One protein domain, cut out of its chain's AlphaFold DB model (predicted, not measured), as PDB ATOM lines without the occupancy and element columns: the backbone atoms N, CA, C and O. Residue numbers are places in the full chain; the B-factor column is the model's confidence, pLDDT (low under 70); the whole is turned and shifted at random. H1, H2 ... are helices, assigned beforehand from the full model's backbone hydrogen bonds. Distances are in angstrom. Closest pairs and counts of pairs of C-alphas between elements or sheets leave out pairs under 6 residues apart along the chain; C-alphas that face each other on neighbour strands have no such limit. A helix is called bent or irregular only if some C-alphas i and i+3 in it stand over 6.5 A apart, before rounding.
ATOM      1  N   VAL A 153       1.383  30.114  41.916       76.50
ATOM      2  CA  VAL A 153       1.049  29.093  42.918       76.50
ATOM      3  C   VAL A 153       0.154  27.988  42.341       76.50
ATOM      4  O   VAL A 153       0.272  26.818  42.715       76.50
ATOM      5  N   GLU A 154      -0.751  28.322  41.426       77.44
ATOM      6  CA  GLU A 154      -1.664  27.370  40.790       77.44
ATOM      7  C   GLU A 154      -0.964  26.542  39.714       77.44
ATOM      8  O   GLU A 154      -1.258  25.351  39.576       77.44
ATOM      9  N   LEU A 155      -0.002  27.129  39.001       73.81
ATOM     10  CA  LEU A 155       0.825  26.420  38.023       73.81
ATOM     11  C   LEU A 155       1.666  25.330  38.694       73.81
ATOM     12  O   LEU A 155       1.649  24.184  38.242       73.81
ATOM     13  N   VAL A 156       2.296  25.639  39.833       80.00
ATOM     14  CA  VAL A 156       3.076  24.661  40.609       80.00
ATOM     15  C   VAL A 156       2.200  23.494  41.070       80.00
ATOM     16  O   VAL A 156       2.580  22.336  40.898       80.00
ATOM     17  N   LYS A 157       0.992  23.770  41.580       82.56
ATOM     18  CA  LYS A 157       0.039  22.722  41.990       82.56
ATOM     19  C   LYS A 157      -0.387  21.844  40.814       82.56
ATOM     20  O   LYS A 157      -0.518  20.628  40.963       82.56
ATOM     21  N   LYS A 158      -0.596  22.440  39.638       78.69
ATOM     22  CA  LYS A 158      -0.984  21.720  38.419       78.69
ATOM     23  C   LYS A 158       0.149  20.835  37.906       78.69
ATOM     24  O   LYS A 158      -0.098  19.685  37.544       78.69
ATOM     25  N   ASP A 159       1.383  21.324  37.944       76.81
ATOM     26  CA  ASP A 159       2.568  20.548  37.579       76.81
ATOM     27  C   ASP A 159       2.842  19.418  38.575       76.81
ATOM     28  O   ASP A 159       3.214  18.314  38.177       76.81
ATOM     29  N   GLU A 160       2.612  19.640  39.870       81.06
ATOM     30  CA  GLU A 160       2.708  18.592  40.887       81.06
ATOM     31  C   GLU A 160       1.619  17.521  40.707       81.06
ATOM     32  O   GLU A 160       1.892  16.322  40.801       81.06
ATOM     33  N   ALA A 161       0.395  17.926  40.359       79.25
ATOM     34  CA  ALA A 161      -0.684  17.001  40.026       79.25
ATOM     35  C   ALA A 161      -0.377  16.186  38.755       79.25
ATOM     36  O   ALA A 161      -0.629  14.980  38.714       79.25
ATOM     37  N   LEU A 162       0.214  16.805  37.726       73.06
ATOM     38  CA  LEU A 162       0.638  16.118  36.503       73.06
ATOM     39  C   LEU A 162       1.788  15.137  36.759       73.06
ATOM     40  O   LEU A 162       1.747  14.027  36.224       73.06
ATOM     41  N   ARG A 163       2.755  15.497  37.617       80.75
ATOM     42  CA  ARG A 163       3.824  14.593  38.081       80.75
ATOM     43  C   ARG A 163       3.257  13.333  38.732       80.75
ATOM     44  O   ARG A 163       3.704  12.237  38.410       80.75
ATOM     45  N   LYS A 164       2.258  13.486  39.611       81.38
ATOM     46  CA  LYS A 164       1.612  12.361  40.312       81.38
ATOM     47  C   LYS A 164       0.765  11.497  39.376       81.38
ATOM     48  O   LYS A 164       0.718  10.285  39.549       81.38
ATOM     49  N   ARG A 165       0.113  12.101  38.375       82.81
ATOM     50  CA  ARG A 165      -0.769  11.386  37.439       82.81
ATOM     51  C   ARG A 165      -0.008  10.564  36.398       82.81
ATOM     52  O   ARG A 165      -0.457   9.475  36.059       82.81
ATOM     53  N   ASN A 166       1.102  11.080  35.861       84.75
ATOM     54  CA  ASN A 166       1.948  10.339  34.921       84.75
ATOM     55  C   ASN A 166       3.418  10.819  34.977       84.75
ATOM     56  O   ASN A 166       3.767  11.809  34.321       84.75
ATOM     57  N   PRO A 167       4.297  10.109  35.708       82.56
ATOM     58  CA  PRO A 167       5.675  10.547  35.928       82.56
ATOM     59  C   PRO A 167       6.539  10.486  34.658       82.56
ATOM     60  O   PRO A 167       7.375  11.364  34.442       82.56
ATOM     61  N   PHE A 168       6.315   9.505  33.776       81.44
ATOM     62  CA  PHE A 168       7.104   9.337  32.549       81.44
ATOM     63  C   PHE A 168       6.815  10.430  31.515       81.44
ATOM     64  O   PHE A 168       7.738  11.008  30.938       81.44
ATOM     65  N   ALA A 169       5.538  10.774  31.319       80.69
ATOM     66  CA  ALA A 169       5.150  11.857  30.416       80.69
ATOM     67  C   ALA A 169       5.676  13.220  30.900       80.69
ATOM     68  O   ALA A 169       6.097  14.053  30.093       80.69
ATOM     69  N   PHE A 170       5.693  13.435  32.220       84.19
ATOM     70  CA  PHE A 170       6.236  14.646  32.822       84.19
ATOM     71  C   PHE A 170       7.752  14.770  32.599       84.19
ATOM     72  O   PHE A 170       8.220  15.808  32.133       84.19
ATOM     73  N   ALA A 171       8.514  13.698  32.849       84.31
ATOM     74  CA  ALA A 171       9.964  13.684  32.648       84.31
ATOM     75  C   ALA A 171      10.356  13.993  31.192       84.31
ATOM     76  O   ALA A 171      11.263  14.788  30.940       84.31
ATOM     77  N   HIS A 172       9.628  13.431  30.223       83.56
ATOM     78  CA  HIS A 172       9.875  13.696  28.806       83.56
ATOM     79  C   HIS A 172       9.554  15.151  28.419       83.56
ATOM     80  O   HIS A 172      10.256  15.761  27.607       83.56
ATOM     81  N   ARG A 173       8.502  15.732  29.009       84.81
ATOM     82  CA  ARG A 173       8.114  17.131  28.782       84.81
ATOM     83  C   ARG A 173       9.145  18.109  29.350       84.81
ATOM     84  O   ARG A 173       9.520  19.049  28.654       84.81
ATOM     85  N   GLU A 174       9.646  17.856  30.556       86.06
ATOM     86  CA  GLU A 174      10.730  18.637  31.172       86.06
ATOM     87  C   GLU A 174      12.031  18.557  30.370       86.06
ATOM     88  O   GLU A 174      12.667  19.579  30.111       86.06
ATOM     89  N   ALA A 175      12.407  17.359  29.912       85.00
ATOM     90  CA  ALA A 175      13.590  17.179  29.075       85.00
ATOM     91  C   ALA A 175      13.484  17.954  27.751       85.00
ATOM     92  O   ALA A 175      14.469  18.528  27.285       85.00
ATOM     93  N   LYS A 176      12.286  18.009  27.151       87.19
ATOM     94  CA  LYS A 176      12.039  18.825  25.957       87.19
ATOM     95  C   LYS A 176      12.168  20.319  26.261       87.19
ATOM     96  O   LYS A 176      12.881  21.001  25.536       87.19
ATOM     97  N   ARG A 177      11.561  20.801  27.353       86.94
ATOM     98  CA  ARG A 177      11.642  22.214  27.757       86.94
ATOM     99  C   ARG A 177      13.091  22.670  27.948       86.94
ATOM    100  O   ARG A 177      13.479  23.678  27.372       86.94
ATOM    101  N   LYS A 178      13.908  21.889  28.665       87.31
ATOM    102  CA  LYS A 178      15.335  22.198  28.860       87.31
ATOM    103  C   LYS A 178      16.110  22.274  27.542       87.31
ATOM    104  O   LYS A 178      16.927  23.171  27.366       87.31
ATOM    105  N   ARG A 179      15.837  21.357  26.606       87.00
ATOM    106  CA  ARG A 179      16.462  21.367  25.274       87.00
ATOM    107  C   ARG A 179      16.093  22.630  24.488       87.00
ATOM    108  O   ARG A 179      16.964  23.234  23.867       87.00
ATOM    109  N   ASP A 180      14.824  23.028  24.526       84.75
ATOM    110  CA  ASP A 180      14.327  24.206  23.809       84.75
ATOM    111  C   ASP A 180      14.885  25.512  24.414       84.75
ATOM    112  O   ASP A 180      15.269  26.424  23.678       84.75
ATOM    113  N   GLU A 181      15.005  25.592  25.743       88.06
ATOM    114  CA  GLU A 181      15.644  26.710  26.454       88.06
ATOM    115  C   GLU A 181      17.131  26.844  26.097       88.06
ATOM    116  O   GLU A 181      17.597  27.948  25.806       88.06
ATOM    117  N   GLU A 182      17.866  25.729  26.049       85.81
ATOM    118  CA  GLU A 182      19.276  25.707  25.652       85.81
ATOM    119  C   GLU A 182      19.463  26.149  24.192       85.81
ATOM    120  O   GLU A 182      20.357  26.940  23.882       85.81
ATOM    121  N   LEU A 183      18.596  25.685  23.285       82.75
ATOM    122  CA  LEU A 183      18.616  26.080  21.876       82.75
ATOM    123  C   LEU A 183      18.341  27.582  21.732       82.75
ATOM    124  O   LEU A 183      19.068  28.283  21.030       82.75
ATOM    125  N   ASN A 184      17.348  28.104  22.452       84.50
ATOM    126  CA  ASN A 184      17.019  29.527  22.437       84.50
ATOM    127  C   ASN A 184      18.149  30.388  23.037       84.50
ATOM    128  O   ASN A 184      18.462  31.454  22.508       84.50
ATOM    129  N   ALA A 185      18.820  29.917  24.092       85.00
ATOM    130  CA  ALA A 185      20.001  30.576  24.646       85.00
ATOM    131  C   ALA A 185      21.159  30.622  23.634       85.00
ATOM    132  O   ALA A 185      21.758  31.681  23.437       85.00
ATOM    133  N   LYS A 186      21.424  29.518  22.919       80.62
ATOM    134  CA  LYS A 186      22.417  29.471  21.829       80.62
ATOM    135  C   LYS A 186      22.066  30.429  20.690       80.62
ATOM    136  O   LYS A 186      22.942  31.131  20.195       80.62
ATOM    137  N   LEU A 187      20.791  30.515  20.318       74.81
ATOM    138  CA  LEU A 187      20.310  31.397  19.252       74.81
ATOM    139  C   LEU A 187      20.406  32.883  19.644       74.81
ATOM    140  O   LEU A 187      20.752  33.725  18.816       74.81
ATOM    141  N   LYS A 188      20.172  33.215  20.922       75.88
ATOM    142  CA  LYS A 188      20.413  34.562  21.468       75.88
ATOM    143  C   LYS A 188      21.901  34.925  21.484       75.88
ATOM    144  O   LYS A 188      22.233  36.034  21.083       75.88
ATOM    145  N   LEU A 189      22.779  34.000  21.876       69.75
ATOM    146  CA  LEU A 189      24.237  34.196  21.860       69.75
ATOM    147  C   LEU A 189      24.797  34.356  20.436       69.75
ATOM    148  O   LEU A 189      25.672  35.185  20.204       69.75
ATOM    149  N   GLN A 190      24.277  33.608  19.459       62.84
ATOM    150  CA  GLN A 190      24.647  33.792  18.050       62.84
ATOM    151  C   GLN A 190      24.243  35.181  17.538       62.84
ATOM    152  O   GLN A 190      25.038  35.869  16.904       62.84
ATOM    153  N   ARG A 191      23.042  35.656  17.897       61.56
ATOM    154  CA  ARG A 191      22.562  36.990  17.507       61.56
ATOM    155  C   ARG A 191      23.404  38.146  18.053       61.56
ATOM    156  O   ARG A 191      23.492  39.170  17.383       61.56
ATOM    157  N   THR A 192      24.009  38.010  19.234       60.34
ATOM    158  CA  THR A 192      24.871  39.063  19.801       60.34
ATOM    159  C   THR A 192      26.264  39.083  19.175       60.34
ATOM    160  O   THR A 192      26.854  40.152  19.056       60.34
ATOM    161  N   ASN A 193      26.776  37.925  18.747       59.19
ATOM    162  CA  ASN A 193      28.145  37.787  18.242       59.19
ATOM    163  C   ASN A 193      28.271  38.026  16.724       59.19
ATOM    164  O   ASN A 193      29.319  38.484  16.274       59.19
ATOM    165  N   ASP A 194      27.210  37.794  15.944       56.88
ATOM    166  CA  ASP A 194      27.220  37.944  14.475       56.88
ATOM    167  C   ASP A 194      26.690  39.296  13.963       56.88
ATOM    168  O   ASP A 194      26.565  39.510  12.754       56.88
TER     169      ASP A 194
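AT A GLANCE: This is residues 153 to 194 of the 223 residues of the protein "Putative P-loop containing nucleoside triphosphate hydrolase protein" of Phytophthora infestans (UniProt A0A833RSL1). Two helices meet near their ends as a lopsided V, with H1 as the short arm, H2 as the long arm and the corner at Asn 166. Nothing fills the space between the two arms, and the long arm H2 makes most of the length. The printed part has 42 residues with two named helices, H1 then H2 along the chain, and no named strand; the class is all helix. It is extended, with a radius of gyration of the C-alphas of 14.7 A, and flat, spanning 45 by 23 by 5 A.

HOW THE PARTS SIT: H1, residues 153 to 165, and H2, residues 167 to 193, are close but not clearly touching, with 2 pairs of C-alphas within 8 A. Their closest C-alphas are those of Arg 163 and Phe 170, 5.8 A apart. Their lines stand at a steep tilt of 51 degrees, and they run opposite ways. Their centres are 20.6 A apart. Residues 153 to 158, which belong to H1, stand free. Residues 172 to 194, of which 172 to 193 belong to H2, also stand free. In H1 and H2 every O i to N i+4 pair is within hydrogen-bond range.

IN THESE COORDINATES: H1 begins at C-alpha 153, at (1.049, 29.093, 42.918), and ends at C-alpha 165, at (-0.769, 11.386, 37.439), 18.6 A from first to last C-alpha. Asn 166 is the one residue between the helices, a tight link. H2 begins at C-alpha 167, at (5.675, 10.547, 35.928), and ends at C-alpha 193, at (28.145, 37.787, 18.242), 39.5 A away. Neither helix is bent.

THE WHOLE: The two C-alphas farthest apart are those of Arg 165 and Asp 194, at 44.9 A. The printed part has no cut. The mean pLDDT of the printed part is 79.1, and residues 189 to 194 are under 70.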